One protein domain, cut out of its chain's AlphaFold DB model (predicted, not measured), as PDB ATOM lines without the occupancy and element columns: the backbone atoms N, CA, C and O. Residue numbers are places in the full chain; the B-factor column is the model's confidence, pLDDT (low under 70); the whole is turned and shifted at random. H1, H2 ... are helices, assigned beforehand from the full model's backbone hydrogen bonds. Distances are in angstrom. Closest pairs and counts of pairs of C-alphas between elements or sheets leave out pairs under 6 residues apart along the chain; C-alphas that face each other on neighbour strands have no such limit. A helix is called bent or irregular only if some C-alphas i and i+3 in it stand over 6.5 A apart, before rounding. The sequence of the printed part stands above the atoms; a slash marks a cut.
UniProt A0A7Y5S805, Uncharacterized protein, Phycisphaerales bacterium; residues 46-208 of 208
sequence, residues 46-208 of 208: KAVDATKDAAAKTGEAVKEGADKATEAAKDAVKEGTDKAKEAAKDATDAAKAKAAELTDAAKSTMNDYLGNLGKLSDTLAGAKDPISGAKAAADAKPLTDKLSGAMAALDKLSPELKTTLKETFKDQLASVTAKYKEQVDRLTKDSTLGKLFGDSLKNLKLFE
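AT A GLANCE: This is residues 46 to 208 of the 208 residues of an uncharacterized protein of Phycisphaerales bacterium (UniProt A0A7Y5S805). A long rod is built along one very long helix, H3, with a hairpin of H1 and H2 beside its first part and H4, H6 and H7 gathered beside its last part. The short helix H5 crosses steeply between these two groups, near the middle of the rod. H1, H2, H3, H4, H6 and H7 form an up-and-down bundle, each running against the one before it. The printed part has 163 residues with seven named helices, H1 to H7 in chain order, and no named strand; the class is all helix. It is only just loose, close to extended, with a radius of gyration of the C-alphas of 22.5 A and spans of 76 by 24 by 18 A.

HOW THE PARTS SIT: The hub is H3, residues 81 to 126, which touches five other helices. With residues 83 to 99 it touches H2, residues 60 to 79, at a shallow tilt of 7 degrees, opposite ways, a helical hairpin; the closest C-alphas, of Ala 76 and Ala 84, are 4.5 A apart. H1, residues 46 to 58, touches H3 at residues 88 to 103, closest at the C-alphas of Thr 58 and Ala 99, 6.1 A. H5, residues 159 to 168, touches H3 at a steep tilt of 57 degrees, closest at the C-alphas of Lys 107 and Leu 165, 6.8 A. H4, residues 130 to 155, forms a hairpin with H3, closest at the C-alphas of Thr 123 and Ala 136, 5.5 A. H6, residues 170 to 189, touches H3 the same way at a shallow tilt of 29 degrees, closest at the C-alphas of Ser 121 and Tyr 180, 4.8 A. H7, residues 193 to 202, touches H6, closest at the C-alphas of Thr 188 and Gly 194, 4.0 A; H4 and H6 are apart. Every O i to N i+4 pair is within hydrogen-bond range in H1, H3, H5 and H6, against 13 of 16 in H2, 20 of 22 in H4 and 4 of 6 in H7.

IN THESE COORDINATES: H3 runs 67.1 A from C-alpha 81 at (91.657, 75.936, 188.729) to C-alpha 126 at (78.248, 26.815, 232.437). H4 spans 35.0 A, with a kink of 35 degrees near residue 139; it is neither bent nor irregular, but only just: C-alphas 139 and 142 are 6.4 A apart. H2 spans 29.7 A and H6 28.2 A. H7 is irregular, with C-alphas 196 and 199 8.2 A apart, and ends at C-alpha 202 (86.067, 42.065, 238.427).

THE WHOLE: The C-alphas farthest apart, of Gly 80 and Ser 191, are 76.7 A apart. The printed part has no cut, and the six links between helices are tight. The mean pLDDT of the printed part is 73.4; residues 46 to 103 and residue 160 are under 70.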
ATOM      1  N   LYS A  46      89.102  75.789 202.375       47.56
ATOM      2  CA  LYS A  46      87.891  75.163 202.932       47.56
ATOM      3  C   LYS A  46      87.850  73.653 202.724       47.56
ATOM      4  O   LYS A  46      87.340  72.944 203.586       47.56
ATOM      5  N   ALA A  47      88.378  73.150 201.610       39.00
ATOM      6  CA  ALA A  47      88.508  71.714 201.374       39.00
ATOM      7  C   ALA A  47      89.564  71.085 202.299       39.00
ATOM      8  O   ALA A  47      89.328  70.014 202.858       39.00
ATOM      9  N   VAL A  48      90.687  71.773 202.518       45.69
ATOM     10  CA  VAL A  48      91.714  71.391 203.501       45.69
ATOM     11  C   VAL A  48      91.140  71.403 204.915       45.69
ATOM     12  O   VAL A  48      91.295  70.417 205.628       45.69
ATOM     13  N   ASP A  49      90.412  72.450 205.304       49.41
ATOM     14  CA  ASP A  49      89.762  72.533 206.613       49.41
ATOM     15  C   ASP A  49      88.704  71.441 206.783       49.41
ATOM     16  O   ASP A  49      88.692  70.777 207.811       49.41
ATOM     17  N   ALA A  50      87.881  71.160 205.767       41.44
ATOM     18  CA  ALA A  50      86.914  70.061 205.809       41.44
ATOM     19  C   ALA A  50      87.590  68.681 205.911       41.44
ATOM     20  O   ALA A  50      87.094  67.791 206.604       41.44
ATOM     21  N   THR A  51      88.741  68.506 205.255       42.88
ATOM     22  CA  THR A  51      89.544  67.275 205.330       42.88
ATOM     23  C   THR A  51      90.206  67.142 206.700       42.88
ATOM     24  O   THR A  51      90.246  66.050 207.263       42.88
ATOM     25  N   LYS A  52      90.670  68.250 207.281       47.06
ATOM     26  CA  LYS A  52      91.254  68.309 208.622       47.06
ATOM     27  C   LYS A  52      90.206  68.079 209.708       47.06
ATOM     28  O   LYS A  52      90.496  67.365 210.664       47.06
ATOM     29  N   ASP A  53      88.990  68.591 209.533       46.16
ATOM     30  CA  ASP A  53      87.844  68.302 210.397       46.16
ATOM     31  C   ASP A  53      87.454  66.822 210.297       46.16
ATOM     32  O   ASP A  53      87.301  66.150 211.312       46.16
ATOM     33  N   ALA A  54      87.375  66.255 209.088       40.25
ATOM     34  CA  ALA A  54      87.120  64.825 208.905       40.25
ATOM     35  C   ALA A  54      88.240  63.943 209.498       40.25
ATOM     36  O   ALA A  54      87.964  62.903 210.103       40.25
ATOM     37  N   ALA A  55      89.502  64.368 209.391       41.59
ATOM     38  CA  ALA A  55      90.649  63.698 210.000       41.59
ATOM     39  C   ALA A  55      90.638  63.788 211.532       41.59
ATOM     40  O   ALA A  55      90.866  62.782 212.205       41.59
ATOM     41  N   ALA A  56      90.300  64.953 212.092       47.22
ATOM     42  CA  ALA A  56      90.152  65.150 213.533       47.22
ATOM     43  C   ALA A  56      89.067  64.235 214.125       47.22
ATOM     44  O   ALA A  56      89.209  63.743 215.244       47.22
ATOM     45  N   LYS A  57      88.024  63.933 213.343       48.22
ATOM     46  CA  LYS A  57      86.926  63.048 213.748       48.22
ATOM     47  C   LYS A  57      87.247  61.557 213.645       48.22
ATOM     48  O   LYS A  57      86.636  60.765 214.363       48.22
ATOM     49  N   THR A  58      88.230  61.155 212.836       46.47
ATOM     50  CA  THR A  58      88.397  59.740 212.432       46.47
ATOM     51  C   THR A  58      89.755  59.108 212.801       46.47
ATOM     52  O   THR A  58      89.951  57.914 212.592       46.47
ATOM     53  N   GLY A  59      90.664  59.853 213.443       47.38
ATOM     54  CA  GLY A  59      91.904  59.325 214.044       47.38
ATOM     55  C   GLY A  59      93.178  59.527 213.207       47.38
ATOM     56  O   GLY A  59      93.140  60.025 212.083       47.38
ATOM     57  N   GLU A  60      94.335  59.141 213.766       43.44
ATOM     58  CA  GLU A  60      95.677  59.470 213.237       43.44
ATOM     59  C   GLU A  60      95.951  58.945 211.816       43.44
ATOM     60  O   GLU A  60      96.625  59.617 211.041       43.44
ATOM     61  N   ALA A  61      95.373  57.807 211.421       39.91
ATOM     62  CA  ALA A  61      95.561  57.247 210.077       39.91
ATOM     63  C   ALA A  61      94.878  58.074 208.965       39.91
ATOM     64  O   ALA A  61      95.343  58.083 207.825       39.91
ATOM     65  N   VAL A  62      93.801  58.808 209.279       42.34
ATOM     66  CA  VAL A  62      93.188  59.761 208.332       42.34
ATOM     67  C   VAL A  62      94.004  61.047 208.255       42.34
ATOM     68  O   VAL A  62      94.011  61.697 207.215       42.34
ATOM     69  N   LYS A  63      94.752  61.381 209.313       43.16
ATOM     70  CA  LYS A  63      95.610  62.568 209.371       43.16
ATOM     71  C   LYS A  63      96.719  62.528 208.314       43.16
ATOM     72  O   LYS A  63      96.856  63.486 207.568       43.16
ATOM     73  N   GLU A  64      97.406  61.396 208.137       43.19
ATOM     74  CA  GLU A  64      98.414  61.253 207.067       43.19
ATOM     75  C   GLU A  64      97.814  61.335 205.651       43.19
ATOM     76  O   GLU A  64      98.433  61.891 204.740       43.19
ATOM     77  N   GLY A  65      96.610  60.787 205.450       39.44
ATOM     78  CA  GLY A  65      95.892  60.896 204.177       39.44
ATOM     79  C   GLY A  65      95.449  62.331 203.882       39.44
ATOM     80  O   GLY A  65      95.589  62.803 202.754       39.44
ATOM     81  N   ALA A  66      94.984  63.039 204.912       42.97
ATOM     82  CA  ALA A  66      94.586  64.441 204.869       42.97
ATOM     83  C   ALA A  66      95.766  65.391 204.613       42.97
ATOM     84  O   ALA A  66      95.632  66.349 203.850       42.97
ATOM     85  N   ASP A  67      96.926  65.111 205.206       47.12
ATOM     86  CA  ASP A  67      98.141  65.904 205.018       47.12
ATOM     87  C   ASP A  67      98.676  65.755 203.582       47.12
ATOM     88  O   ASP A  67      98.979  66.751 202.925       47.12
ATOM     89  N   LYS A  68      98.685  64.536 203.020       47.47
ATOM     90  CA  LYS A  68      99.066  64.310 201.609       47.47
ATOM     91  C   LYS A  68      98.094  64.955 200.619       47.47
ATOM     92  O   LYS A  68      98.519  65.516 199.614       47.47
ATOM     93  N   ALA A  69      96.799  64.898 200.917       41.88
ATOM     94  CA  ALA A  69      95.753  65.586 200.168       41.88
ATOM     95  C   ALA A  69      95.925  67.115 200.187       41.88
ATOM     96  O   ALA A  69      95.765  67.776 199.162       41.88
ATOM     97  N   THR A  70      96.285  67.669 201.346       48.16
ATOM     98  CA  THR A  70      96.542  69.102 201.534       48.16
ATOM     99  C   THR A  70      97.728  69.577 200.701       48.16
ATOM    100  O   THR A  70      97.644  70.619 200.050       48.16
ATOM    101  N   GLU A  71      98.819  68.814 200.683       52.25
ATOM    102  CA  GLU A  71     100.001  69.166 199.894       52.25
ATOM    103  C   GLU A  71      99.729  69.052 198.383       52.25
ATOM    104  O   GLU A  71     100.055  69.973 197.634       52.25
ATOM    105  N   ALA A  72      98.999  68.019 197.939       46.28
ATOM    106  CA  ALA A  72      98.569  67.895 196.542       46.28
ATOM    107  C   ALA A  72      97.642  69.044 196.096       46.28
ATOM    108  O   ALA A  72      97.758  69.543 194.976       46.28
ATOM    109  N   ALA A  73      96.747  69.512 196.975       44.91
ATOM    110  CA  ALA A  73      95.884  70.657 196.696       44.91
ATOM    111  C   ALA A  73      96.682  71.967 196.559       44.91
ATOM    112  O   ALA A  73      96.390  72.771 195.673       44.91
ATOM    113  N   LYS A  74      97.716  72.182 197.386       50.12
ATOM    114  CA  LYS A  74      98.600  73.359 197.277       50.12
ATOM    115  C   LYS A  74      99.401  73.376 195.979       50.12
ATOM    116  O   LYS A  74      99.542  74.443 195.379       50.12
ATOM    117  N   ASP A  75      99.902  72.224 195.545       51.03
ATOM    118  CA  ASP A  75     100.643  72.119 194.285       51.03
ATOM    119  C   ASP A  75      99.723  72.301 193.071       51.03
ATOM    120  O   ASP A  75     100.075  73.013 192.130       51.03
ATOM    121  N   ALA A  76      98.496  71.776 193.114       44.16
ATOM    122  CA  ALA A  76      97.532  71.923 192.024       44.16
ATOM    123  C   ALA A  76      96.994  73.362 191.866       44.16
ATOM    124  O   ALA A  76      96.708  73.787 190.747       44.16
ATOM    125  N   VAL A  77      96.931  74.157 192.946       43.97
ATOM    126  CA  VAL A  77      96.614  75.601 192.880       43.97
ATOM    127  C   VAL A  77      97.635  76.373 192.032       43.97
ATOM    128  O   VAL A  77      97.272  77.375 191.417       43.97
ATOM    129  N   LYS A  78      98.886  75.900 191.928       51.22
ATOM    130  CA  LYS A  78      99.894  76.506 191.040       51.22
ATOM    131  C   LYS A  78      99.712  76.142 189.562       51.22
ATOM    132  O   LYS A  78     100.183  76.896 188.716       51.22
ATOM    133  N   GLU A  79      99.044  75.031 189.240       51.44
ATOM    134  CA  GLU A  79      98.853  74.560 187.855       51.44
ATOM    135  C   GLU A  79      97.501  74.947 187.221       51.44
ATOM    136  O   GLU A  79      97.315  74.749 186.019       51.44
ATOM    137  N   GLY A  80      96.566  75.519 187.988       45.56
ATOM    138  CA  GLY A  80      95.296  76.061 187.481       45.56
ATOM    139  C   GLY A  80      94.033  75.438 188.094       45.56
ATOM    140  O   GLY A  80      94.041  74.333 188.635       45.56
ATOM    141  N   THR A  81      92.919  76.174 187.998       50.41
ATOM    142  CA  THR A  81      91.657  75.936 188.729       50.41
ATOM    143  C   THR A  81      91.023  74.559 188.499       50.41
ATOM    144  O   THR A  81      90.517  73.967 189.453       50.41
ATOM    145  N   ASP A  82      91.064  74.013 187.280       53.84
ATOM    146  CA  ASP A  82      90.431  72.717 186.980       53.84
ATOM    147  C   ASP A  82      91.204  71.532 187.576       53.84
ATOM    148  O   ASP A  82      90.603  70.650 188.192       53.84
ATOM    149  N   LYS A  83      92.542  71.549 187.499       52.75
ATOM    150  CA  LYS A  83      93.394  70.533 188.141       52.75
ATOM    151  C   LYS A  83      93.309  70.600 189.664       52.75
ATOM    152  O   LYS A  83      93.257  69.563 190.319       52.75
ATOM    153  N   ALA A  84      93.231  71.808 190.231       49.19
ATOM    154  CA  ALA A  84      93.023  71.999 191.666       49.19
ATOM    155  C   ALA A  84      91.686  71.412 192.146       49.19
ATOM    156  O   ALA A  84      91.625  70.796 193.210       49.19
ATOM    157  N   LYS A  85      90.619  71.557 191.351       50.09
ATOM    158  CA  LYS A  85      89.294  71.019 191.676       50.09
ATOM    159  C   LYS A  85      89.250  69.490 191.633       50.09
ATOM    160  O   LYS A  85      88.640  68.890 192.516       50.09
ATOM    161  N   GLU A  86      89.880  68.868 190.637       54.97
ATOM    162  CA  GLU A  86      89.963  67.403 190.561       54.97
ATOM    163  C   GLU A  86      90.832  66.827 191.681       54.97
ATOM    164  O   GLU A  86      90.373  65.942 192.398       54.97
ATOM    165  N   ALA A  87      92.008  67.407 191.939       50.62
ATOM    166  CA  ALA A  87      92.876  66.971 193.032       50.62
ATOM    167  C   ALA A  87      92.190  67.080 194.407       50.62
ATOM    168  O   ALA A  87      92.280  66.164 195.222       50.62
ATOM    169  N   ALA A  88      91.454  68.169 194.660       50.47
ATOM    170  CA  ALA A  88      90.692  68.344 195.897       50.47
ATOM    171  C   ALA A  88      89.546  67.326 196.035       50.47
ATOM    172  O   ALA A  88      89.260  66.847 197.138       50.47
ATOM    173  N   LYS A  89      88.888  66.978 194.926       53.66
ATOM    174  CA  LYS A  89      87.826  65.971 194.911       53.66
ATOM    175  C   LYS A  89      88.385  64.572 195.180       53.66
ATOM    176  O   LYS A  89      87.866  63.892 196.059       53.66
ATOM    177  N   ASP A  90      89.462  64.187 194.505       54.56
ATOM    178  CA  ASP A  90      90.098  62.876 194.675       54.56
ATOM    179  C   ASP A  90      90.643  62.693 196.098       54.56
ATOM    180  O   ASP A  90      90.455  61.646 196.719       54.56
ATOM    181  N   ALA A  91      91.238  63.747 196.659       49.47
ATOM    182  CA  ALA A  91      91.636  63.812 198.060       49.47
ATOM    183  C   ALA A  91      90.458  63.598 199.026       49.47
ATOM    184  O   ALA A  91      90.556  62.812 199.973       49.47
ATOM    185  N   THR A  92      89.338  64.280 198.779       49.03
ATOM    186  CA  THR A  92      88.126  64.166 199.601       49.03
ATOM    187  C   THR A  92      87.536  62.758 199.518       49.03
ATOM    188  O   THR A  92      87.172  62.178 200.543       49.03
ATOM    189  N   ASP A  93      87.469  62.181 198.318       56.47
ATOM    190  CA  ASP A  93      86.956  60.829 198.095       56.47
ATOM    191  C   ASP A  93      87.861  59.774 198.760       56.47
ATOM    192  O   ASP A  93      87.359  58.864 199.426       56.47
ATOM    193  N   ALA A  94      89.187  59.933 198.692       51.56
ATOM    194  CA  ALA A  94      90.146  59.066 199.379       51.56
ATOM    195  C   ALA A  94      90.043  59.164 200.912       51.56
ATOM    196  O   ALA A  94      90.032  58.140 201.600       51.56
ATOM    197  N   ALA A  95      89.910  60.378 201.458       50.25
ATOM    198  CA  ALA A  95      89.700  60.591 202.889       50.25
ATOM    199  C   ALA A  95      88.383  59.959 203.361       50.25
ATOM    200  O   ALA A  95      88.348  59.293 204.396       50.25
ATOM    201  N   LYS A  96      87.310  60.095 202.574       52.16
ATOM    202  CA  LYS A  96      86.005  59.488 202.861       52.16
ATOM    203  C   LYS A  96      86.053  57.963 202.814       52.16
ATOM    204  O   LYS A  96      85.467  57.319 203.681       52.16
ATOM    205  N   ALA A  97      86.768  57.386 201.849       55.09
ATOM    206  CA  ALA A  97      86.978  55.944 201.764       55.09
ATOM    207  C   ALA A  97      87.757  55.419 202.978       55.09
ATOM    208  O   ALA A  97      87.325  54.464 203.615       55.09
ATOM    209  N   LYS A  98      88.847  56.089 203.371       53.44
ATOM    210  CA  LYS A  98      89.625  55.723 204.565       53.44
ATOM    211  C   LYS A  98      88.832  55.886 205.859       53.44
ATOM    212  O   LYS A  98      88.931  55.044 206.748       53.44
ATOM    213  N   ALA A  99      88.011  56.928 205.955       55.16
ATOM    214  CA  ALA A  99      87.107  57.121 207.080       55.16
ATOM    215  C   ALA A  99      86.042  56.015 207.163       55.16
ATOM    216  O   ALA A  99      85.750  55.520 208.254       55.16
ATOM    217  N   ALA A 100      85.496  55.589 206.019       59.34
ATOM    218  CA  ALA A 100      84.572  54.462 205.948       59.34
ATOM    219  C   ALA A 100      85.255  53.147 206.362       59.34
ATOM    220  O   ALA A 100      84.736  52.454 207.229       59.34
ATOM    221  N   GLU A 101      86.458  52.860 205.850       60.66
ATOM    222  CA  GLU A 101      87.247  51.679 206.233       60.66
ATOM    223  C   GLU A 101      87.547  51.640 207.738       60.66
ATOM    224  O   GLU A 101      87.374  50.602 208.376       60.66
ATOM    225  N   LEU A 102      87.957  52.766 208.334       61.25
ATOM    226  CA  LEU A 102      88.188  52.863 209.781       61.25
ATOM    227  C   LEU A 102      86.905  52.657 210.582       61.25
ATOM    228  O   LEU A 102      86.922  51.993 211.618       61.25
ATOM    229  N   THR A 103      85.788  53.189 210.091       69.56
ATOM    230  CA  THR A 103      84.475  52.997 210.713       69.56
ATOM    231  C   THR A 103      84.052  51.531 210.662       69.56
ATOM    232  O   THR A 103      83.570  50.997 211.660       69.56
ATOM    233  N   ASP A 104      84.257  50.854 209.534       75.81
ATOM    234  CA  ASP A 104      83.900  49.446 209.365       75.81
ATOM    235  C   ASP A 104      84.817  48.525 210.176       75.81
ATOM    236  O   ASP A 104      84.329  47.620 210.854       75.81
ATOM    237  N   ALA A 105      86.123  48.804 210.221       77.62
ATOM    238  CA  ALA A 105      87.063  48.099 211.089       77.62
ATOM    239  C   ALA A 105      86.698  48.260 212.575       77.62
ATOM    240  O   ALA A 105      86.732  47.295 213.345       77.62
ATOM    241  N   ALA A 106      86.285  49.462 212.982       81.88
ATOM    242  CA  ALA A 106      85.860  49.730 214.348       81.88
ATOM    243  C   ALA A 106      84.534  49.033 214.701       81.88
ATOM    244  O   ALA A 106      84.418  48.438 215.773       81.88
ATOM    245  N   LYS A 107      83.555  49.020 213.783       83.81
ATOM    246  CA  LYS A 107      82.313  48.237 213.935       83.81
ATOM    247  C   LYS A 107      82.590  46.738 214.006       83.81
ATOM    248  O   LYS A 107      81.989  46.057 214.832       83.81
ATOM    249  N   SER A 108      83.499  46.224 213.177       85.88
ATOM    250  CA  SER A 108      83.921  44.819 213.222       85.88
ATOM    251  C   SER A 108      84.540  44.487 214.577       85.88
ATOM    252  O   SER A 108      84.135  43.520 215.214       85.88
ATOM    253  N   THR A 109      85.439  45.345 215.066       88.44
ATOM    254  CA  THR A 109      86.059  45.194 216.390       88.44
ATOM    255  C   THR A 109      85.010  45.209 217.506       88.44
ATOM    256  O   THR A 109      85.092  44.402 218.430       88.44
ATOM    257  N   MET A 110      83.987  46.071 217.415       88.88
ATOM    258  CA  MET A 110      82.875  46.056 218.371       88.88
ATOM    259  C   MET A 110      82.042  44.777 218.299       88.88
ATOM    260  O   MET A 110      81.686  44.226 219.338       88.88
ATOM    261  N   ASN A 111      81.730  44.282 217.104       89.38
ATOM    262  CA  ASN A 111      81.007  43.022 216.957       89.38
ATOM    263  C   ASN A 111      81.800  41.847 217.539       89.38
ATOM    264  O   ASN A 111      81.231  41.023 218.254       89.38
ATOM    265  N   ASP A 112      83.112  41.802 217.306       91.69
ATOM    266  CA  ASP A 112      83.991  40.797 217.900       91.69
ATOM    267  C   ASP A 112      84.036  40.924 219.427       91.69
ATOM    268  O   ASP A 112      83.946  39.917 220.133       91.69
ATOM    269  N   TYR A 113      84.123  42.150 219.953       93.56
ATOM    270  CA  TYR A 113      84.039  42.419 221.388       93.56
ATOM    271  C   TYR A 113      82.725  41.887 221.977       93.56
ATOM    272  O   TYR A 113      82.749  41.088 222.913       93.56
ATOM    273  N   LEU A 114      81.582  42.262 221.400       92.94
ATOM    274  CA  LEU A 114      80.259  41.833 221.855       92.94
ATOM    275  C   LEU A 114      80.092  40.315 221.773       92.94
ATOM    276  O   LEU A 114      79.609  39.690 222.717       92.94
ATOM    277  N   GLY A 115      80.532  39.708 220.671       94.38
ATOM    278  CA  GLY A 115      80.483  38.264 220.474       94.38
ATOM    279  C   GLY A 115      81.342  37.508 221.487       94.38
ATOM    280  O   GLY A 115      80.903  36.499 222.038       94.38
ATOM    281  N   ASN A 116      82.548  37.999 221.781       94.50
ATOM    282  CA  ASN A 116      83.426  37.392 222.781       94.50
ATOM    283  C   ASN A 116      82.904  37.601 224.209       94.50
ATOM    284  O   ASN A 116      83.016  36.685 225.019       94.50
ATOM    285  N   LEU A 117      82.294  38.751 224.511       93.88
ATOM    286  CA  LEU A 117      81.696  39.024 225.821       93.88
ATOM    287  C   LEU A 117      80.455  38.151 226.047       93.88
ATOM    288  O   LEU A 117      80.276  37.612 227.136       93.88
ATOM    289  N   GLY A 118      79.653  37.940 225.000       94.88
ATOM    290  CA  GLY A 118      78.543  36.987 225.005       94.88
ATOM    291  C   GLY A 118      79.022  35.561 225.267       94.88
ATOM    292  O   GLY A 118      78.572  34.933 226.218       94.88
ATOM    293  N   LYS A 119      80.025  35.085 224.517       95.75
ATOM    294  CA  LYS A 119      80.631  33.758 224.739       95.75
ATOM    295  C   LYS A 119      81.227  33.608 226.134       95.75
ATOM    296  O   LYS A 119      81.137  32.532 226.722       95.75
ATOM    297  N   LEU A 120      81.844  34.665 226.666       94.06
ATOM    298  CA  LEU A 120      82.359  34.667 228.030       94.06
ATOM    299  C   LEU A 120      81.202  34.520 229.018       94.06
ATOM    300  O   LEU A 120      81.261  33.656 229.882       94.06
ATOM    301  N   SER A 121      80.127  35.292 228.852       91.94
ATOM    302  CA  SER A 121      78.913  35.158 229.662       91.94
ATOM    303  C   SER A 121      78.336  33.736 229.607       91.94
ATOM    304  O   SER A 121      78.085  33.154 230.658       91.94
ATOM    305  N   ASP A 122      78.221  33.130 228.424       95.31
ATOM    306  CA  ASP A 122      77.729  31.753 228.269       95.31
ATOM    307  C   ASP A 122      78.663  30.724 228.930       95.31
ATOM    308  O   ASP A 122      78.215  29.777 229.578       95.31
ATOM    309  N   THR A 123      79.979  30.934 228.829       94.69
ATOM    310  CA  THR A 123      80.991  30.096 229.493       94.69
ATOM    311  C   THR A 123      80.838  30.164 231.012       94.69
ATOM    312  O   THR A 123      80.811  29.136 231.688       94.69
ATOM    313  N   LEU A 124      80.658  31.371 231.553       91.75
ATOM    314  CA  LEU A 124      80.409  31.605 232.975       91.75
ATOM    315  C   LEU A 124      79.053  31.044 233.432       91.75
ATOM    316  O   LEU A 124      78.927  30.585 234.566       91.75
ATOM    317  N   ALA A 125      78.046  31.018 232.557       93.19
ATOM    318  CA  ALA A 125      76.768  30.349 232.811       93.19
ATOM    319  C   ALA A 125      76.914  28.827 232.974       93.19
ATOM    320  O   ALA A 125      76.157  28.206 233.724       93.19
ATOM    321  N   GLY A 126      77.908  28.230 232.311       92.38
ATOM    322  CA  GLY A 126      78.248  26.815 232.437       92.38
ATOM    323  C   GLY A 126      78.897  26.432 233.772       92.38
ATOM    324  O   GLY A 126      78.834  25.264 234.150       92.38
ATOM    325  N   ALA A 127      79.474  27.390 234.502       92.88
ATOM    326  CA  ALA A 127      80.092  27.169 235.809       92.88
ATOM    327  C   ALA A 127      79.023  27.033 236.910       92.88
ATOM    328  O   ALA A 127      78.664  28.007 237.574       92.88
ATOM    329  N   LYS A 128      78.485  25.821 237.081       90.88
ATOM    330  CA  LYS A 128      77.434  25.511 238.071       90.88
ATOM    331  C   LYS A 128      77.978  24.891 239.355       90.88
ATOM    332  O   LYS A 128      77.325  24.953 240.389       90.88
ATOM    333  N   ASP A 129      79.155  24.290 239.275       90.88
ATOM    334  CA  ASP A 129      79.820  23.557 240.346       90.88
ATOM    335  C   ASP A 129      81.346  23.715 240.193       90.88
ATOM    336  O   ASP A 129      81.805  24.201 239.158       90.88
ATOM    337  N   PRO A 130      82.169  23.324 241.180       87.88
ATOM    338  CA  PRO A 130      83.617  23.530 241.116       87.88
ATOM    339  C   PRO A 130      84.312  22.855 239.922       87.88
ATOM    340  O   PRO A 130      85.306  23.382 239.424       87.88
ATOM    341  N   ILE A 131      83.802  21.718 239.437       90.50
ATOM    342  CA  ILE A 131      84.403  20.967 238.325       90.50
ATOM    343  C   ILE A 131      84.071  21.660 237.000       90.50
ATOM    344  O   ILE A 131      84.971  21.952 236.208       90.50
ATOM    345  N   SER A 132      82.792  21.982 236.771       92.56
ATOM    346  CA  SER A 132      82.378  22.760 235.593       92.56
ATOM    347  C   SER A 132      82.947  24.181 235.616       92.56
ATOM    348  O   SER A 132      83.318  24.717 234.572       92.56
ATOM    349  N   GLY A 133      83.114  24.755 236.807       90.38
ATOM    350  CA  GLY A 133      83.785  26.022 237.057       90.38
ATOM    351  C   GLY A 133      85.250  26.007 236.644       90.38
ATOM    352  O   GLY A 133      85.673  26.899 235.919       90.38
ATOM    353  N   ALA A 134      86.017  24.980 237.021       89.94
ATOM    354  CA  ALA A 134      87.415  24.843 236.601       89.94
ATOM    355  C   ALA A 134      87.558  24.822 235.071       89.94
ATOM    356  O   ALA A 134      88.417  25.509 234.515       89.94
ATOM    357  N   LYS A 135      86.669  24.098 234.379       92.25
ATOM    358  CA  LYS A 135      86.630  24.086 232.913       92.25
ATOM    359  C   LYS A 135      86.272  25.460 232.342       92.25
ATOM    360  O   LYS A 135      86.963  25.957 231.459       92.25
ATOM    361  N   ALA A 136      85.224  26.091 232.866       93.00
ATOM    362  CA  ALA A 136      84.800  27.417 232.436       93.00
ATOM    363  C   ALA A 136      85.881  28.485 232.678       93.00
ATOM    364  O   ALA A 136      86.024  29.387 231.864       93.00
ATOM    365  N   ALA A 137      86.686  28.376 233.738       88.69
ATOM    366  CA  ALA A 137      87.822  29.266 233.985       88.69
ATOM    367  C   ALA A 137      88.919  29.105 232.926       88.69
ATOM    368  O   ALA A 137      89.435  30.101 232.414       88.69
ATOM    369  N   ALA A 138      89.230  27.863 232.545       90.25
ATOM    370  CA  ALA A 138      90.169  27.587 231.461       90.25
ATOM    371  C   ALA A 138      89.669  28.146 230.115       90.25
ATOM    372  O   ALA A 138      90.439  28.778 229.391       90.25
ATOM    373  N   ASP A 139      88.378  27.981 229.820       91.62
ATOM    374  CA  ASP A 139      87.744  28.463 228.587       91.62
ATOM    375  C   ASP A 139      87.543  29.995 228.579       91.62
ATOM    376  O   ASP A 139      87.578  30.631 227.523       91.62
ATOM    377  N   ALA A 140      87.381  30.613 229.752       90.69
ATOM    378  CA  ALA A 140      87.234  32.057 229.913       90.69
ATOM    379  C   ALA A 140      88.535  32.812 229.624       90.69
ATOM    380  O   ALA A 140      88.489  33.897 229.044       90.69
ATOM    381  N   LYS A 141      89.697  32.241 229.970       88.62
ATOM    382  CA  LYS A 141      91.002  32.893 229.788       88.62
ATOM    383  C   LYS A 141      91.256  33.403 228.352       88.62
ATOM    384  O   LYS A 141      91.545  34.588 228.185       88.62
ATOM    385  N   PRO A 142      91.144  32.585 227.286       90.44
ATOM    386  CA  PRO A 142      91.351  33.082 225.924       90.44
ATOM    387  C   PRO A 142      90.294  34.111 225.495       90.44
ATOM    388  O   PRO A 142      90.572  34.954 224.642       90.44
ATOM    389  N   LEU A 143      89.085  34.068 226.066       91.69
ATOM    390  CA  LEU A 143      88.035  35.051 225.786       91.69
ATOM    391  C   LEU A 143      88.349  36.401 226.439       91.69
ATOM    392  O   LEU A 143      88.204  37.431 225.784       91.69
ATOM    393  N   THR A 144      88.845  36.413 227.679       88.00
ATOM    394  CA  THR A 144      89.285  37.644 228.356       88.00
ATOM    395  C   THR A 144      90.498  38.275 227.673       88.00
ATOM    396  O   THR A 144      90.558  39.501 227.554       88.00
ATOM    397  N   ASP A 145      91.423  37.459 227.154       89.19
ATOM    398  CA  ASP A 145      92.581  37.939 226.384       89.19
ATOM    399  C   ASP A 145      92.116  38.627 225.080       89.19
ATOM    400  O   ASP A 145      92.539  39.743 224.766       89.19
ATOM    401  N   LYS A 146      91.161  38.020 224.357       90.94
ATOM    402  CA  LYS A 146      90.549  38.618 223.153       90.94
ATOM    403  C   LYS A 146      89.767  39.896 223.452       90.94
ATOM    404  O   LYS A 146      89.872  40.855 222.692       90.94
ATOM    405  N   LEU A 147      89.005  39.928 224.546       90.81
ATOM    406  CA  LEU A 147      88.262  41.117 224.977       90.81
ATOM    407  C   LEU A 147      89.198  42.273 225.318       90.81
ATOM    408  O   LEU A 147      88.945  43.401 224.902       90.81
ATOM    409  N   SER A 148      90.304  41.985 226.003       86.94
ATOM    410  CA  SER A 148      91.336  42.978 226.319       86.94
ATOM    411  C   SER A 148      92.017  43.514 225.054       86.94
ATOM    412  O   SER A 148      92.261  44.713 224.940       86.94
ATOM    413  N   GLY A 149      92.275  42.649 224.067       86.50
ATOM    414  CA  GLY A 149      92.796  43.062 222.761       86.50
ATOM    415  C   GLY A 149      91.823  43.952 221.982       86.50
ATOM    416  O   GLY A 149      92.217  45.007 221.484       86.50
ATOM    417  N   ALA A 150      90.543  43.570 221.923       87.44
ATOM    418  CA  ALA A 150      89.502  44.364 221.273       87.44
ATOM    419  C   ALA A 150      89.323  45.727 221.961       87.44
ATOM    420  O   ALA A 150      89.272  46.750 221.289       87.44
ATOM    421  N   MET A 151      89.336  45.758 223.296       85.38
ATOM    422  CA  MET A 151      89.356  46.989 224.089       85.38
ATOM    423  C   MET A 151      90.507  47.908 223.733       85.38
ATOM    424  O   MET A 151      90.285  49.083 223.485       85.38
ATOM    425  N   ALA A 152      91.730  47.381 223.670       85.00
ATOM    426  CA  ALA A 152      92.899  48.180 223.332       85.00
ATOM    427  C   ALA A 152      92.814  48.766 221.912       85.00
ATOM    428  O   ALA A 152      93.322  49.858 221.666       85.00
ATOM    429  N   ALA A 153      92.177  48.060 220.972       80.88
ATOM    430  CA  ALA A 153      91.915  48.572 219.630       80.88
ATOM    431  C   ALA A 153      90.832  49.661 219.636       80.88
ATOM    432  O   ALA A 153      91.029  50.721 219.044       80.88
ATOM    433  N   LEU A 154      89.733  49.436 220.359       81.19
ATOM    434  CA  LEU A 154      88.671  50.423 220.546       81.19
ATOM    435  C   LEU A 154      89.185  51.669 221.268       81.19
ATOM    436  O   LEU A 154      88.759  52.776 220.950       81.19
ATOM    437  N   ASP A 155      90.136  51.519 222.192       81.06
ATOM    438  CA  ASP A 155      90.661  52.630 222.976       81.06
ATOM    439  C   ASP A 155      91.500  53.615 222.162       81.06
ATOM    440  O   ASP A 155      91.540  54.798 222.501       81.06
ATOM    441  N   LYS A 156      92.092  53.144 221.060       79.12
ATOM    442  CA  LYS A 156      92.836  53.960 220.091       79.12
ATOM    443  C   LYS A 156      91.931  54.787 219.177       79.12
ATOM    444  O   LYS A 156      92.430  55.632 218.439       79.12
ATOM    445  N   LEU A 157      90.621  54.538 219.187       72.69
ATOM    446  CA  LEU A 157      89.678  55.297 218.376       72.69
ATOM    447  C   LEU A 157      89.494  56.712 218.930       72.69
ATOM    448  O   LEU A 157      89.577  56.950 220.139       72.69
ATOM    449  N   SER A 158      89.177  57.646 218.035       71.19
ATOM    450  CA  SER A 158      88.781  59.001 218.411       71.19
ATOM    451  C   SER A 158      87.525  58.978 219.306       71.19
ATOM    452  O   SER A 158      86.684  58.078 219.190       71.19
ATOM    453  N   PRO A 159      87.344  59.974 220.191       71.81
ATOM    454  CA  PRO A 159      86.175  60.046 221.072       71.81
ATOM    455  C   PRO A 159      84.844  60.129 220.307       71.81
ATOM    456  O   PRO A 159      83.845  59.560 220.755       71.81
ATOM    457  N   GLU A 160      84.820  60.768 219.133       67.56
ATOM    458  CA  GLU A 160      83.622  60.816 218.283       67.56
ATOM    459  C   GLU A 160      83.243  59.436 217.734       67.56
ATOM    460  O   GLU A 160      82.070  59.052 217.758       67.56
ATOM    461  N   LEU A 161      84.233  58.650 217.300       71.25
ATOM    462  CA  LEU A 161      83.991  57.309 216.778       71.25
ATOM    463  C   LEU A 161      83.585  56.342 217.897       71.25
ATOM    464  O   LEU A 161      82.645  55.571 217.714       71.25
ATOM    465  N   LYS A 162      84.206  56.442 219.084       77.69
ATOM    466  CA  LYS A 162      83.752  55.721 220.288       77.69
ATOM    467  C   LYS A 162      82.288  56.034 220.599       77.69
ATOM    468  O   LYS A 162      81.508  55.113 220.810       77.69
ATOM    469  N   THR A 163      81.902  57.311 220.582       78.31
ATOM    470  CA  THR A 163      80.514  57.741 220.833       78.31
ATOM    471  C   THR A 163      79.549  57.175 219.790       78.31
ATOM    472  O   THR A 163      78.515  56.613 220.139       78.31
ATOM    473  N   THR A 164      79.925  57.241 218.512       78.06
ATOM    474  CA  THR A 164      79.125  56.689 217.408       78.06
ATOM    475  C   THR A 164      78.930  55.180 217.550       78.06
ATOM    476  O   THR A 164      77.821  54.679 217.366       78.06
ATOM    477  N   LEU A 165      79.984  54.444 217.912       82.62
ATOM    478  CA  LEU A 165      79.908  53.002 218.154       82.62
ATOM    479  C   LEU A 165      79.012  52.680 219.346       82.62
ATOM    480  O   LEU A 165      78.166  51.800 219.230       82.62
ATOM    481  N   LYS A 166      79.147  53.404 220.463       84.81
ATOM    482  CA  LYS A 166      78.281  53.214 221.636       84.81
ATOM    483  C   LYS A 166      76.812  53.385 221.293       84.81
ATOM    484  O   LYS A 166      76.023  52.528 221.659       84.81
ATOM    485  N   GLU A 167      76.451  54.445 220.575       83.25
ATOM    486  CA  GLU A 167      75.060  54.673 220.167       83.25
ATOM    487  C   GLU A 167      74.583  53.617 219.160       83.25
ATOM    488  O   GLU A 167      73.480  53.099 219.296       83.25
ATOM    489  N   THR A 168      75.433  53.216 218.208       84.88
ATOM    490  CA  THR A 168      75.100  52.172 217.220       84.88
ATOM    491  C   THR A 168      74.847  50.812 217.876       84.88
ATOM    492  O   THR A 168      73.936  50.091 217.479       84.88
ATOM    493  N   PHE A 169      75.653  50.452 218.875       89.19
ATOM    494  CA  PHE A 169      75.624  49.146 219.536       89.19
ATOM    495  C   PHE A 169      74.964  49.180 220.919       89.19
ATOM    496  O   PHE A 169      75.088  48.220 221.677       89.19
ATOM    497  N   LYS A 170      74.260  50.263 221.257       90.62
ATOM    498  CA  LYS A 170      73.746  50.549 222.603       90.62
ATOM    499  C   LYS A 170      72.945  49.398 223.197       90.62
ATOM    500  O   LYS A 170      73.238  48.948 224.304       90.62
ATOM    501  N   ASP A 171      71.987  48.881 222.436       91.69
ATOM    502  CA  ASP A 171      71.108  47.803 222.887       91.69
ATOM    503  C   ASP A 171      71.874  46.486 223.082       91.69
ATOM    504  O   ASP A 171      71.654  45.762 224.055       91.69
ATOM    505  N   GLN A 172      72.827  46.187 222.191       89.25
ATOM    506  CA  GLN A 172      73.654  44.983 222.288       89.25
ATOM    507  C   GLN A 172      74.640  45.067 223.456       89.25
ATOM    508  O   GLN A 172      74.768  44.104 224.212       89.25
ATOM    509  N   LEU A 173      75.296  46.217 223.642       89.62
ATOM    510  CA  LEU A 173      76.175  46.487 224.779       89.62
ATOM    511  C   LEU A 173      75.414  46.349 226.090       89.62
ATOM    512  O   LEU A 173      75.871  45.623 226.970       89.62
ATOM    513  N   ALA A 174      74.243  46.978 226.206       91.94
ATOM    514  CA  ALA A 174      73.411  46.891 227.399       91.94
ATOM    515  C   ALA A 174      72.997  45.440 227.688       91.94
ATOM    516  O   ALA A 174      73.186  44.958 228.805       91.94
ATOM    517  N   SER A 175      72.504  44.720 226.675       91.81
ATOM    518  CA  SER A 175      72.053  43.333 226.821       91.81
ATOM    519  C   SER A 175      73.183  42.385 227.238       91.81
ATOM    520  O   SER A 175      73.044  41.635 228.206       91.81
ATOM    521  N   VAL A 176      74.322  42.426 226.542       92.00
ATOM    522  CA  VAL A 176      75.448  41.514 226.802       92.00
ATOM    523  C   VAL A 176      76.159  41.872 228.108       92.00
ATOM    524  O   VAL A 176      76.507  40.978 228.879       92.00
ATOM    525  N   THR A 177      76.316  43.163 228.409       91.81
ATOM    526  CA  THR A 177      76.910  43.624 229.673       91.81
ATOM    527  C   THR A 177      76.053  43.234 230.870       91.81
ATOM    528  O   THR A 177      76.597  42.793 231.881       91.81
ATOM    529  N   ALA A 178      74.725  43.354 230.766       93.62
ATOM    530  CA  ALA A 178      73.812  42.934 231.825       93.62
ATOM    531  C   ALA A 178      73.938  41.430 232.100       93.62
ATOM    532  O   ALA A 178      74.156  41.041 233.248       93.62
ATOM    533  N   LYS A 179      73.905  40.601 231.047       92.50
ATOM    534  CA  LYS A 179      74.111  39.151 231.174       92.50
ATOM    535  C   LYS A 179      75.451  38.835 231.825       92.50
ATOM    536  O   LYS A 179      75.488  38.068 232.779       92.50
ATOM    537  N   TYR A 180      76.541  39.444 231.355       92.56
ATOM    538  CA  TYR A 180      77.869  39.246 231.935       92.56
ATOM    539  C   TYR A 180      77.895  39.593 233.430       92.56
ATOM    540  O   TYR A 180      78.287  38.747 234.231       92.56
ATOM    541  N   LYS A 181      77.417  40.784 233.817       91.69
ATOM    542  CA  LYS A 181      77.378  41.228 235.222       91.69
ATOM    543  C   LYS A 181      76.563  40.279 236.101       91.69
ATOM    544  O   LYS A 181      77.032  39.907 237.170       91.69
ATOM    545  N   GLU A 182      75.416  39.801 235.624       93.25
ATOM    546  CA  GLU A 182      74.603  38.810 236.338       93.25
ATOM    547  C   GLU A 182      75.377  37.504 236.599       93.25
ATOM    548  O   GLU A 182      75.346  36.966 237.709       93.25
ATOM    549  N   GLN A 183      76.118  37.002 235.599       90.75
ATOM    550  CA  GLN A 183      76.948  35.806 235.778       90.75
ATOM    551  C   GLN A 183      78.084  36.054 236.778       90.75
ATOM    552  O   GLN A 183      78.330  35.211 237.641       90.75
ATOM    553  N   VAL A 184      78.761  37.204 236.686       90.12
ATOM    554  CA  VAL A 184      79.836  37.586 237.615       90.12
ATOM    555  C   VAL A 184      79.306  37.682 239.043       90.12
ATOM    556  O   VAL A 184      79.910  37.118 239.954       90.12
ATOM    557  N   ASP A 185      78.162  38.328 239.257       91.19
ATOM    558  CA  ASP A 185      77.542  38.457 240.577       91.19
ATOM    559  C   ASP A 185      77.146  37.098 241.155       91.19
ATOM    560  O   ASP A 185      77.361  36.845 242.342       91.19
ATOM    561  N   ARG A 186      76.602  36.191 240.332       91.00
ATOM    562  CA  ARG A 186      76.307  34.823 240.776       91.00
ATOM    563  C   ARG A 186      77.582  34.098 241.203       91.00
ATOM    564  O   ARG A 186      77.616  33.520 242.286       91.00
ATOM    565  N   LEU A 187      78.618  34.123 240.364       88.94
ATOM    566  CA  LEU A 187      79.859  33.382 240.606       88.94
ATOM    567  C   LEU A 187      80.659  33.945 241.778       88.94
ATOM    568  O   LEU A 187      81.259  33.184 242.524       88.94
ATOM    569  N   THR A 188      80.655  35.261 241.970       86.44
ATOM    570  CA  THR A 188      81.384  35.910 243.068       86.44
ATOM    571  C   THR A 188      80.713  35.735 244.428       86.44
ATOM    572  O   THR A 188      81.405  35.795 245.442       86.44
ATOM    573  N   LYS A 189      79.394  35.494 244.468       89.31
ATOM    574  CA  LYS A 189      78.669  35.120 245.695       89.31
ATOM    575  C   LYS A 189      78.939  33.677 246.127       89.31
ATOM    576  O   LYS A 189      78.791  33.365 247.306       89.31
ATOM    577  N   ASP A 190      79.338  32.808 245.203       89.75
ATOM    578  CA  ASP A 190      79.743  31.445 245.531       89.75
ATOM    579  C   ASP A 190      81.152  31.438 246.145       89.75
ATOM    580  O   ASP A 190      82.108  31.959 245.575       89.75
ATOM    581  N   SER A 191      81.303  30.835 247.325       83.50
ATOM    582  CA  SER A 191      82.576  30.844 248.066       83.50
ATOM    583  C   SER A 191      83.719  30.086 247.375       83.50
ATOM    584  O   SER A 191      84.892  30.342 247.669       83.50
ATOM    585  N   THR A 192      83.395  29.166 246.463       86.75
ATOM    586  CA  THR A 192      84.363  28.330 245.748       86.75
ATOM    587  C   THR A 192      84.646  28.911 244.368       86.75
ATOM    588  O   THR A 192      85.800  29.185 244.038       86.75
ATOM    589  N   LEU A 193      83.604  29.180 243.581       86.88
ATOM    590  CA  LEU A 193      83.728  29.776 242.249       86.88
ATOM    591  C   LEU A 193      84.198  31.233 242.331       86.88
ATOM    592  O   LEU A 193      84.980  31.678 241.494       86.88
ATOM    593  N   GLY A 194      83.836  31.957 243.387       85.44
ATOM    594  CA  GLY A 194      84.309  33.313 243.627       85.44
ATOM    595  C   GLY A 194      85.826  33.388 243.796       85.44
ATOM    596  O   GLY A 194      86.432  34.347 243.331       85.44
ATOM    597  N   LYS A 195      86.468  32.358 244.366       86.50
ATOM    598  CA  LYS A 195      87.940  32.271 244.431       86.50
ATOM    599  C   LYS A 195      88.567  31.934 243.082       86.50
ATOM    600  O   LYS A 195      89.696  32.328 242.819       86.50
ATOM    601  N   LEU A 196      87.842  31.199 242.243       85.25
ATOM    602  CA  LEU A 196      88.316  30.762 240.936       85.25
ATOM    603  C   LEU A 196      88.255  31.885 239.886       85.25
ATOM    604  O   LEU A 196      89.123  31.968 239.025       85.25
ATOM    605  N   PHE A 197      87.240  32.748 239.970       82.94
ATOM    606  CA  PHE A 197      86.953  33.768 238.958       82.94
ATOM    607  C   PHE A 197      87.064  35.218 239.454       82.94
ATOM    608  O   PHE A 197      87.131  36.140 238.639       82.94
ATOM    609  N   GLY A 198      87.028  35.439 240.770       73.75
ATOM    610  CA  GLY A 198      86.695  36.729 241.374       73.75
ATOM    611  C   GLY A 198      87.573  37.890 240.929       73.75
ATOM    612  O   GLY A 198      87.037  38.923 240.536       73.75
ATOM    613  N   ASP A 199      88.894  37.726 240.939       78.00
ATOM    614  CA  ASP A 199      89.805  38.819 240.582       78.00
ATOM    615  C   ASP A 199      89.843  39.069 239.071       78.00
ATOM    616  O   ASP A 199      89.830  40.215 238.626       78.00
ATOM    617  N   SER A 200      89.836  38.015 238.254       78.94
ATOM    618  CA  SER A 200      89.908  38.161 236.797       78.94
ATOM    619  C   SER A 200      88.649  38.798 236.210       78.94
ATOM    620  O   SER A 200      88.752  39.661 235.342       78.94
ATOM    621  N   LEU A 201      87.463  38.415 236.693       82.50
ATOM    622  CA  LEU A 201      86.202  38.937 236.160       82.50
ATOM    623  C   LEU A 201      85.889  40.358 236.641       82.50
ATOM    624  O   LEU A 201      85.326  41.139 235.874       82.50
ATOM    625  N   LYS A 202      86.263  40.708 237.880       78.81
ATOM    626  CA  LYS A 202      86.067  42.065 238.427       78.81
ATOM    627  C   LYS A 202      87.002  43.094 237.797       78.81
ATOM    628  O   LYS A 202      86.621  44.251 237.666       78.81
ATOM    629  N   ASN A 203      88.200  42.674 237.397       81.81
ATOM    630  CA  ASN A 203      89.189  43.561 236.787       81.81
ATOM    631  C   ASN A 203      89.015  43.719 235.268       81.81
ATOM    632  O   ASN A 203      89.727  44.516 234.650       81.81
ATOM    633  N   LEU A 204      88.087  42.983 234.647       83.69
ATOM    634  CA  LEU A 204      87.813  43.111 233.221       83.69
ATOM    635  C   LEU A 204      87.129  44.455 232.945       83.69
ATOM    636  O   LEU A 204      85.966  44.661 233.293       83.69
ATOM    637  N   LYS A 205      87.847  45.369 232.287       83.31
ATOM    638  CA  LYS A 205      87.255  46.613 231.786       83.31
ATOM    639  C   LYS A 205      86.200  46.275 230.737       83.31
ATOM    640  O   LYS A 205      86.467  45.480 229.837       83.31
ATOM    641  N   LEU A 206      85.017  46.876 230.863       85.62
ATOM    642  CA  LEU A 206      83.927  46.776 229.890       85.62
ATOM    643  C   LEU A 206      83.798  48.071 229.091       85.62
ATOM    644  O   LEU A 206      84.285  49.115 229.517       85.62
ATOM    645  N   PHE A 207      83.270  47.952 227.874       81.88
ATOM    646  CA  PHE A 207      83.209  49.067 226.945       81.88
ATOM    647  C   PHE A 207      81.984  49.864 227.365       81.88
ATOM    648  O   PHE A 207      80.853  49.469 227.087       81.88
ATOM    649  N   GLU A 208      82.239  50.915 228.132       70.81
ATOM    650  CA  GLU A 208      81.259  51.889 228.614       70.81
ATOM    651  C   GLU A 208      81.341  53.139 227.773       70.81
ATOM    652  O   GLU A 208      82.481  53.518 227.411       70.81
TER     653      GLU A 208